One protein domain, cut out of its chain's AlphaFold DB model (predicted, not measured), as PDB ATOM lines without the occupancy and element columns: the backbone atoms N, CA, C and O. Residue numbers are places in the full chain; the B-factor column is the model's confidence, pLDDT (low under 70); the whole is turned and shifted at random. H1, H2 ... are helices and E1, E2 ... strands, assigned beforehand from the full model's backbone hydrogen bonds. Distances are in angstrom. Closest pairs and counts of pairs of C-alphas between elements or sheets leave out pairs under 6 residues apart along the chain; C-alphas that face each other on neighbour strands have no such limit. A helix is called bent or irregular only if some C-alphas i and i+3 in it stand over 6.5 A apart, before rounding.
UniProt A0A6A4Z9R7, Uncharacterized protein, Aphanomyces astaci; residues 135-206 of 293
ATOM      1  N   LYS A 135      10.080 118.895 138.138       77.00
ATOM      2  CA  LYS A 135      10.134 117.738 137.252       77.00
ATOM      3  C   LYS A 135       8.909 116.849 137.413       77.00
ATOM      4  O   LYS A 135       8.298 116.477 136.414       77.00
ATOM      5  N   GLN A 136       8.545 116.502 138.647       82.56
ATOM      6  CA  GLN A 136       7.375 115.662 138.908       82.56
ATOM      7  C   GLN A 136       6.107 116.313 138.346       82.56
ATOM      8  O   GLN A 136       5.258 115.632 137.770       82.56
ATOM      9  N   TRP A 137       6.006 117.639 138.467       84.44
ATOM     10  CA  TRP A 137       4.924 118.408 137.867       84.44
ATOM     11  C   TRP A 137       4.909 118.306 136.337       84.44
ATOM     12  O   TRP A 137       3.862 117.998 135.766       84.44
ATOM     13  N   ILE A 138       6.049 118.520 135.670       83.69
ATOM     14  CA  ILE A 138       6.173 118.418 134.207       83.69
ATOM     15  C   ILE A 138       5.844 117.001 133.727       83.69
ATOM     16  O   ILE A 138       5.062 116.851 132.790       83.69
ATOM     17  N   ASP A 139       6.380 115.973 134.386       83.62
ATOM     18  CA  ASP A 139       6.129 114.568 134.047       83.62
ATOM     19  C   ASP A 139       4.627 114.238 134.156       83.62
ATOM     20  O   ASP A 139       4.059 113.605 133.263       83.62
ATOM     21  N   GLY A 140       3.959 114.730 135.207       88.38
ATOM     22  CA  GLY A 140       2.512 114.578 135.401       88.38
ATOM     23  C   GLY A 140       1.650 115.374 134.412       88.38
ATOM     24  O   GLY A 140       0.498 115.013 134.175       88.38
ATOM     25  N   HIS A 141       2.204 116.421 133.793       90.69
ATOM     26  CA  HIS A 141       1.494 117.347 132.902       90.69
ATOM     27  C   HIS A 141       2.155 117.463 131.521       90.69
ATOM     28  O   HIS A 141       2.079 118.504 130.869       90.69
ATOM     29  N   ILE A 142       2.779 116.389 131.028       87.50
ATOM     30  CA  ILE A 142       3.631 116.428 129.828       87.50
ATOM     31  C   ILE A 142       2.930 116.994 128.581       87.50
ATOM     32  O   ILE A 142       3.560 117.636 127.740       87.50
ATOM     33  N   LYS A 143       1.606 116.823 128.478       90.25
ATOM     34  CA  LYS A 143       0.784 117.347 127.373       90.25
ATOM     35  C   LYS A 143       0.737 118.880 127.314       90.25
ATOM     36  O   LYS A 143       0.380 119.419 126.275       90.25
ATOM     37  N   TRP A 144       1.052 119.577 128.405       90.75
ATOM     38  CA  TRP A 144       1.107 121.045 128.445       90.75
ATOM     39  C   TRP A 144       2.454 121.583 127.964       90.75
ATOM     40  O   TRP A 144       2.526 122.690 127.439       90.75
ATOM     41  N   TYR A 145       3.508 120.782 128.110       84.19
ATOM     42  CA  TYR A 145       4.879 121.167 127.775       84.19
ATOM     43  C   TYR A 145       5.339 120.623 126.422       84.19
ATOM     44  O   TYR A 145       6.337 121.090 125.879       84.19
ATOM     45  N   THR A 146       4.611 119.661 125.854       88.19
ATOM     46  CA  THR A 146       4.986 119.000 124.602       88.19
ATOM     47  C   THR A 146       3.895 119.091 123.551       88.19
ATOM     48  O   THR A 146       2.703 119.030 123.843       88.19
ATOM     49  N   ASN A 147       4.310 119.225 122.295       90.31
ATOM     50  CA  ASN A 147       3.439 119.097 121.131       90.31
ATOM     51  C   ASN A 147       4.263 118.626 119.919       90.31
ATOM     52  O   ASN A 147       5.471 118.433 120.022       90.31
ATOM     53  N   ALA A 148       3.630 118.468 118.754       90.69
ATOM     54  CA  ALA A 148       4.309 117.986 117.545       90.69
ATOM     55  C   ALA A 148       5.500 118.861 117.093       90.69
ATOM     56  O   ALA A 148       6.408 118.357 116.441       90.69
ATOM     57  N   LYS A 149       5.510 120.157 117.433       89.94
ATOM     58  CA  LYS A 149       6.601 121.102 117.128       89.94
ATOM     59  C   LYS A 149       7.578 121.302 118.295       89.94
ATOM     60  O   LYS A 149       8.641 121.870 118.081       89.94
ATOM     61  N   ASN A 150       7.230 120.846 119.499       82.62
ATOM     62  CA  ASN A 150       8.065 120.889 120.700       82.62
ATOM     63  C   ASN A 150       8.050 119.517 121.396       82.62
ATOM     64  O   ASN A 150       7.384 119.354 122.424       82.62
ATOM     65  N   PRO A 151       8.683 118.488 120.808       81.56
ATOM     66  CA  PRO A 151       8.760 117.180 121.440       81.56
ATOM     67  C   PRO A 151       9.669 117.228 122.675       81.56
ATOM     68  O   PRO A 151      10.688 117.916 122.677       81.56
ATOM     69  N   MET A 152       9.340 116.446 123.708       72.56
ATOM     70  CA  MET A 152      10.271 116.205 124.815       72.56
ATOM     71  C   MET A 152      11.430 115.362 124.297       72.56
ATOM     72  O   MET A 152      11.297 114.150 124.112       72.56
ATOM     73  N   ILE A 153      12.562 116.012 124.049       72.69
ATOM     74  CA  ILE A 153      13.796 115.349 123.649       72.69
ATOM     75  C   ILE A 153      14.735 115.257 124.841       72.69
ATOM     76  O   ILE A 153      14.962 116.216 125.578       72.69
ATOM     77  N   ARG A 154      15.301 114.072 125.023       68.88
ATOM     78  CA  ARG A 154      16.421 113.882 125.931       68.88
ATOM     79  C   ARG A 154      17.666 114.494 125.291       68.88
ATOM     80  O   ARG A 154      17.953 114.205 124.131       68.88
ATOM     81  N   VAL A 155      18.393 115.313 126.046       70.12
ATOM     82  CA  VAL A 155      19.650 115.926 125.601       70.12
ATOM     83  C   VAL A 155      20.797 115.301 126.386       70.12
ATOM     84  O   VAL A 155      20.901 115.499 127.593       70.12
ATOM     85  N   ASP A 156      21.643 114.544 125.691       75.50
ATOM     86  CA  ASP A 156      22.843 113.921 126.252       75.50
ATOM     87  C   ASP A 156      24.077 114.670 125.747       75.50
ATOM     88  O   ASP A 156      24.525 114.468 124.619       75.50
ATOM     89  N   GLY A 157      24.611 115.573 126.572       77.94
ATOM     90  CA  GLY A 157      25.730 116.435 126.188       77.94
ATOM     91  C   GLY A 157      25.308 117.873 125.862       77.94
ATOM     92  O   GLY A 157      24.231 118.331 126.235       77.94
ATOM     93  N   GLY A 158      26.180 118.617 125.182       79.06
ATOM     94  CA  GLY A 158      25.948 120.005 124.767       79.06
ATOM     95  C   GLY A 158      26.494 121.075 125.718       79.06
ATOM     96  O   GLY A 158      26.392 122.268 125.410       79.06
ATOM     97  N   ALA A 159      27.112 120.692 126.840       82.19
ATOM     98  CA  ALA A 159      27.753 121.652 127.737       82.19
ATOM     99  C   ALA A 159      28.932 122.308 127.031       82.19
ATOM    100  O   ALA A 159      29.625 121.662 126.248       82.19
ATOM    101  N   THR A 160      29.171 123.583 127.319       84.50
ATOM    102  CA  THR A 160      30.390 124.244 126.859       84.50
ATOM    103  C   THR A 160      31.604 123.582 127.513       84.50
ATOM    104  O   THR A 160      31.607 123.370 128.726       84.50
ATOM    105  N   CYS A 161      32.626 123.267 126.718       87.69
ATOM    106  CA  CYS A 161      33.852 122.598 127.164       87.69
ATOM    107  C   CYS A 161      35.075 123.169 126.450       87.69
ATOM    108  O   CYS A 161      34.995 123.501 125.264       87.69
ATOM    109  N   ASN A 162      36.196 123.314 127.157       90.88
ATOM    110  CA  ASN A 162      37.507 123.667 126.607       90.88
ATOM    111  C   ASN A 162      38.325 122.414 126.274       90.88
ATOM    112  O   ASN A 162      39.018 122.404 125.259       90.88
ATOM    113  N   SER A 163      38.218 121.375 127.101       89.81
ATOM    114  CA  SER A 163      38.907 120.092 126.934       89.81
ATOM    115  C   SER A 163      37.958 118.921 127.183       89.81
ATOM    116  O   SER A 163      36.847 119.100 127.683       89.81
ATOM    117  N   ASP A 164      38.393 117.710 126.831       86.88
ATOM    118  CA  ASP A 164      37.621 116.485 127.067       86.88
ATOM    119  C   ASP A 164      37.295 116.276 128.554       86.88
ATOM    120  O   ASP A 164      36.220 115.767 128.865       86.88
ATOM    121  N   ASP A 165      38.165 116.731 129.461       86.25
ATOM    122  CA  ASP A 165      37.994 116.613 130.916       86.25
ATOM    123  C   ASP A 165      36.749 117.345 131.433       86.25
ATOM    124  O   ASP A 165      36.063 116.842 132.322       86.25
ATOM    125  N   ASP A 166      36.376 118.474 130.815       83.75
ATOM    126  CA  ASP A 166      35.146 119.214 131.146       83.75
ATOM    127  C   ASP A 166      33.872 118.385 130.905       83.75
ATOM    128  O   ASP A 166      32.791 118.715 131.412       83.75
ATOM    129  N   CYS A 167      33.989 117.325 130.103       84.88
ATOM    130  CA  CYS A 167      32.904 116.438 129.721       84.88
ATOM    131  C   CYS A 167      32.928 115.100 130.461       84.88
ATOM    132  O   CYS A 167      32.010 114.309 130.242       84.88
ATOM    133  N   GLN A 168      33.927 114.836 131.312       84.69
ATOM    134  CA  GLN A 168      34.058 113.555 131.999       84.69
ATOM    135  C   GLN A 168      33.218 113.464 133.283       84.69
ATOM    136  O   GLN A 168      33.034 114.431 134.023       84.69
ATOM    137  N   SER A 169      32.740 112.258 133.581       76.75
ATOM    138  CA  SER A 169      32.258 111.839 134.888       76.75
ATOM    139  C   SER A 169      33.443 111.691 135.835       76.75
ATOM    140  O   SER A 169      34.388 110.962 135.546       76.75
ATOM    141  N   MET A 170      33.360 112.324 137.007       66.69
ATOM    142  CA  MET A 170      34.381 112.208 138.058       66.69
ATOM    143  C   MET A 170      34.558 110.772 138.583       66.69
ATOM    144  O   MET A 170      35.515 110.500 139.301       66.69
ATOM    145  N   SER A 171      33.642 109.853 138.260       63.50
ATOM    146  CA  SER A 171      33.592 108.506 138.837       63.50
ATOM    147  C   SER A 171      33.750 107.376 137.816       63.50
ATOM    148  O   SER A 171      33.589 106.215 138.192       63.50
ATOM    149  N   SER A 172      34.037 107.659 136.537       62.50
ATOM    150  CA  SER A 172      34.198 106.603 135.529       62.50
ATOM    151  C   SER A 172      35.663 106.325 135.201       62.50
ATOM    152  O   SER A 172      36.393 107.185 134.726       62.50
ATOM    153  N   SER A 173      36.076 105.064 135.361       66.88
ATOM    154  CA  SER A 173      37.387 104.566 134.907       66.88
ATOM    155  C   SER A 173      37.539 104.554 133.377       66.88
ATOM    156  O   SER A 173      38.613 104.255 132.864       66.88
ATOM    157  N   MET A 174      36.458 104.839 132.645       70.31
ATOM    158  CA  MET A 174      36.418 104.976 131.190       70.31
ATOM    159  C   MET A 174      35.923 106.373 130.797       70.31
ATOM    160  O   MET A 174      35.081 106.920 131.513       70.31
ATOM    161  N   PRO A 175      36.379 106.940 129.664       80.12
ATOM    162  CA  PRO A 175      35.868 108.208 129.160       80.12
ATOM    163  C   PRO A 175      34.353 108.150 128.944       80.12
ATOM    164  O   PRO A 175      33.830 107.265 128.272       80.12
ATOM    165  N   SER A 176      33.655 109.116 129.518       84.19
ATOM    166  CA  SER A 176      32.197 109.274 129.468       84.19
ATOM    167  C   SER A 176      31.750 110.335 128.456       84.19
ATOM    168  O   SER A 176      30.615 110.294 127.976       84.19
ATOM    169  N   GLY A 177      32.639 111.261 128.084       87.12
ATOM    170  CA  GLY A 177      32.377 112.302 127.093       87.12
ATOM    171  C   GLY A 177      33.648 112.860 126.458       87.12
ATOM    172  O   GLY A 177      34.753 112.619 126.938       87.12
ATOM    173  N   ARG A 178      33.486 113.598 125.358       88.69
ATOM    174  CA  ARG A 178      34.553 114.333 124.655       88.69
ATOM    175  C   ARG A 178      34.111 115.751 124.332       88.69
ATOM    176  O   ARG A 178      32.922 115.998 124.141       88.69
ATOM    177  N   CYS A 179      35.059 116.663 124.196       89.62
ATOM    178  CA  CYS A 179      34.810 118.029 123.792       89.62
ATOM    179  C   CYS A 179      34.948 118.196 122.278       89.62
ATOM    180  O   CYS A 179      36.040 118.299 121.723       89.62
ATOM    181  N   VAL A 180      33.813 118.272 121.589       91.38
ATOM    182  CA  VAL A 180      33.758 118.416 120.134       91.38
ATOM    183  C   VAL A 180      33.196 119.792 119.803       91.38
ATOM    184  O   VAL A 180      32.072 120.118 120.168       91.38
ATOM    185  N   LYS A 181      33.973 120.628 119.104       92.81
ATOM    186  CA  LYS A 181      33.557 121.995 118.717       92.81
ATOM    187  C   LYS A 181      33.053 122.828 119.910       92.81
ATOM    188  O   LYS A 181      32.011 123.475 119.825       92.81
ATOM    189  N   ARG A 182      33.789 122.802 121.029       90.50
ATOM    190  CA  ARG A 182      33.443 123.490 122.292       90.50
ATOM    191  C   ARG A 182      32.148 122.991 122.946       90.50
ATOM    192  O   ARG A 182      31.592 123.690 123.791       90.50
ATOM    193  N   ARG A 183      31.657 121.806 122.565       89.19
ATOM    194  CA  ARG A 183      30.454 121.178 123.121       89.19
ATOM    195  C   ARG A 183      30.731 119.741 123.548       89.19
ATOM    196  O   ARG A 183      31.376 118.989 122.824       89.19
ATOM    197  N   CYS A 184      30.221 119.347 124.709       88.06
ATOM    198  CA  CYS A 184      30.350 117.971 125.167       88.06
ATOM    199  C   CYS A 184      29.532 117.019 124.292       88.06
ATOM    200  O   CYS A 184      28.337 117.223 124.096       88.06
ATOM    201  N   SER A 185      30.173 115.963 123.807       88.69
ATOM    202  CA  SER A 185      29.562 114.827 123.126       88.69
ATOM    203  C   SER A 185      29.696 113.613 124.033       88.69
ATOM    204  O   SER A 185      30.816 113.175 124.306       88.69
ATOM    205  N   CYS A 186      28.574 113.089 124.520       85.62
ATOM    206  CA  CYS A 186      28.590 111.949 125.430       85.62
ATOM    207  C   CYS A 186      28.776 110.630 124.694       85.62
ATOM    208  O   CYS A 186      28.325 110.456 123.564       85.62
ATOM    209  N   VAL A 187      29.466 109.707 125.357       79.88
ATOM    210  CA  VAL A 187      29.604 108.323 124.909       79.88
ATOM    211  C   VAL A 187      28.248 107.623 124.999       79.88
ATOM    212  O   VAL A 187      27.424 107.950 125.851       79.88
ATOM    213  N   THR A 188      28.005 106.645 124.129       76.50
ATOM    214  CA  THR A 188      26.758 105.873 124.115       76.50
ATOM    215  C   THR A 188      26.466 105.261 125.487       76.50
ATOM    216  O   THR A 188      27.297 104.580 126.083       76.50
ATOM    217  N   GLY A 189      25.260 105.514 125.999       72.06
ATOM    218  CA  GLY A 189      24.850 105.092 127.337       72.06
ATOM    219  C   GLY A 189      25.325 106.015 128.462       72.06
ATOM    220  O   GLY A 189      24.884 105.824 129.588       72.06
ATOM    221  N   TYR A 190      26.147 107.028 128.186       75.69
ATOM    222  CA  TYR A 190      26.472 108.110 129.114       75.69
ATOM    223  C   TYR A 190      25.659 109.371 128.810       75.69
ATOM    224  O   TYR A 190      25.296 109.664 127.675       75.69
ATOM    225  N   GLY A 191      25.378 110.135 129.856       74.38
ATOM    226  CA  GLY A 191      24.729 111.437 129.780       74.38
ATOM    227  C   GLY A 191      24.697 112.086 131.156       74.38
ATOM    228  O   GLY A 191      25.235 111.554 132.128       74.38
ATOM    229  N   GLY A 192      24.070 113.244 131.258       65.12
ATOM    230  CA  GLY A 192      23.913 113.921 132.534       65.12
ATOM    231  C   GLY A 192      22.628 113.527 133.231       65.12
ATOM    232  O   GLY A 192      21.548 113.731 132.679       65.12
ATOM    233  N   LYS A 193      22.735 112.970 134.439       52.75
ATOM    234  CA  LYS A 193      21.575 112.709 135.300       52.75
ATOM    235  C   LYS A 193      21.956 112.782 136.772       52.75
ATOM    236  O   LYS A 193      22.082 111.762 137.448       52.75
ATOM    237  N   GLU A 194      22.145 113.975 137.296       46.91
ATOM    238  CA  GLU A 194      22.107 114.158 138.746       46.91
ATOM    239  C   GLU A 194      20.652 114.396 139.146       46.91
ATOM    240  O   GLU A 194      19.990 115.231 138.545       46.91
ATOM    241  N   ASP A 195      20.109 113.536 140.011       45.75
ATOM    242  CA  ASP A 195      18.731 113.617 140.514       45.75
ATOM    243  C   ASP A 195      17.662 113.896 139.453       45.75
ATOM    244  O   ASP A 195      16.801 114.747 139.609       45.75
ATOM    245  N   ASN A 196      17.712 113.143 138.344       46.44
ATOM    246  CA  ASN A 196      16.767 113.261 137.228       46.44
ATOM    247  C   ASN A 196      16.799 114.609 136.458       46.44
ATOM    248  O   ASN A 196      15.980 114.792 135.553       46.44
ATOM    249  N   VAL A 197      17.760 115.496 136.730       45.69
ATOM    250  CA  VAL A 197      18.014 116.727 135.969       45.69
ATOM    251  C   VAL A 197      18.866 116.413 134.738       45.69
ATOM    252  O   VAL A 197      19.852 115.679 134.813       45.69
ATOM    253  N   ILE A 198      18.477 116.965 133.585       54.62
ATOM    254  CA  ILE A 198      19.229 116.869 132.327       54.62
ATOM    255  C   ILE A 198      20.534 117.646 132.511       54.62
ATOM    256  O   ILE A 198      20.517 118.877 132.509       54.62
ATOM    257  N   CYS A 199      21.665 116.956 132.685       61.41
ATOM    258  CA  CYS A 199      22.957 117.641 132.702       61.41
ATOM    259  C   CYS A 199      23.557 117.629 131.286       61.41
ATOM    260  O   CYS A 199      23.680 116.574 130.662       61.41
ATOM    261  N   PRO A 200      24.009 118.778 130.772       69.25
ATOM    262  CA  PRO A 200      24.648 118.840 129.463       69.25
ATOM    263  C   PRO A 200      26.092 118.279 129.477       69.25
ATOM    264  O   PRO A 200      26.789 118.317 128.463       69.25
ATOM    265  N   ARG A 201      26.557 117.758 130.624       77.75
ATOM    266  CA  ARG A 201      27.831 117.044 130.823       77.75
ATOM    267  C   ARG A 201      27.585 115.543 130.999       77.75
ATOM    268  O   ARG A 201      26.533 115.146 131.489       77.75
ATOM    269  N   CYS A 202      28.566 114.713 130.659       82.38
ATOM    270  CA  CYS A 202      28.420 113.255 130.586       82.38
ATOM    271  C   CYS A 202      28.699 112.574 131.932       82.38
ATOM    272  O   CYS A 202      29.545 111.698 132.053       82.38
ATOM    273  N   THR A 203      28.009 113.012 132.984       76.62
ATOM    274  CA  THR A 203      28.396 112.702 134.366       76.62
ATOM    275  C   THR A 203      27.962 111.324 134.860       76.62
ATOM    276  O   THR A 203      28.539 110.843 135.837       76.62
ATOM    277  N   LYS A 204      26.988 110.656 134.225       74.75
ATOM    278  CA  LYS A 204      26.488 109.341 134.661       74.75
ATOM    279  C   LYS A 204      26.258 108.363 133.512       74.75
ATOM    280  O   LYS A 204      25.930 108.746 132.391       74.75
ATOM    281  N   PHE A 205      26.371 107.075 133.831       75.44
ATOM    282  CA  PHE A 205      25.925 105.990 132.962       75.44
ATOM    283  C   PHE A 205      24.419 105.756 133.138       75.44
ATOM    284  O   PHE A 205      23.907 105.681 134.252       75.44
ATOM    285  N   LEU A 206      23.707 105.671 132.022       70.25
ATOM    286  CA  LEU A 206      22.248 105.664 131.906       70.25
ATOM    287  C   LEU A 206      21.729 104.424 131.166       70.25
ATOM    288  O   LEU A 206      20.517 104.239 131.066       70.25
TER     289      LEU A 206
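AT A GLANCE: This is residues 135 to 206 of the 293 residues of an uncharacterized protein of Aphanomyces astaci (UniProt A0A6A4Z9R7). Picture two lobes of unequal size on one long link: a small head of two short helices, H1 and H2, and, beyond residues 146 to 156, a larger body. In that body H3 and a bent hairpin of E4 and E5 pack on a small sheet of three strands. The printed part has 72 residues, with three named helices and five named strands in the order H1 H2 E1 H3 E2 E3 E4 E5; its class is mixed, helices and strands. The three-stranded sheet runs E1 E3 E2, antiparallel, and E4 and E5 form an antiparallel sheet of two. The whole is elongated, spanning 38 by 24 by 17 A, and only just loose, close to compact, with a radius of gyration of the C-alphas of 13.7 A.

IN THESE COORDINATES: Find C-alpha 135 at (10.134, 117.738, 137.252); from there H1 runs 8.5 A to residue 140. H2 follows at residues 142 to 145. Look for E1 at residues 157 to 160, beginning at C-alpha 157, (25.730, 116.435, 126.188), then H3 at 164 to 167. E2 is residues 177 to 180, 9.4 A long, and E3 is 183 to 186, 9.7 A. E4, residues 190 to 194, measures 12.2 A. E5, residues 197 to 205, measures 13.7 A, bends by 114 degrees at residue 200 and ends at C-alpha 205, (25.925, 105.990, 132.962).

HOW THE PARTS SIT: Begin at E3, the inner strand. Toward E1, N 158 and O 184 are 2.8 A apart; in the hairpin with E2, N 185 and O 178 are 2.8 A apart. E1, H3 and E2 make a split strand-helix-strand unit, two strands running the same way with E3 between them, its crossover right-handed. H3 is on this sheet at a height of 6.7 A, only just over none of its strands; its closest C-alphas to E2 are those of Asp 164 and Arg 178, 4.5 A. In the hairpin of E4 and E5, N 191 and O 204 are 2.9 A apart. The closest C-alphas of E1 and E5 are those of Gly 157 and Pro 200, 4.2 A. H1 and H2 are close but not clearly touching, with C-alphas 138 and 145 7.1 A apart; H1 is only just apart from E5, at 8.0 A. H1 has every O i to N i+4 pair within hydrogen-bond range; H2 and H3 are too short for such a pair, and each has its one O i to N i+3 pair within range.

THE WHOLE: The C-alphas farthest apart, those of Trp 144 and Ser 173, are 40.4 A apart. The printed part has no cut; the link from H2 to E1 is long, with 11 residues. The mean pLDDT of the printed part is 78.2, and it is under 70 at residues 154, 170 to 173 and 192 to 200.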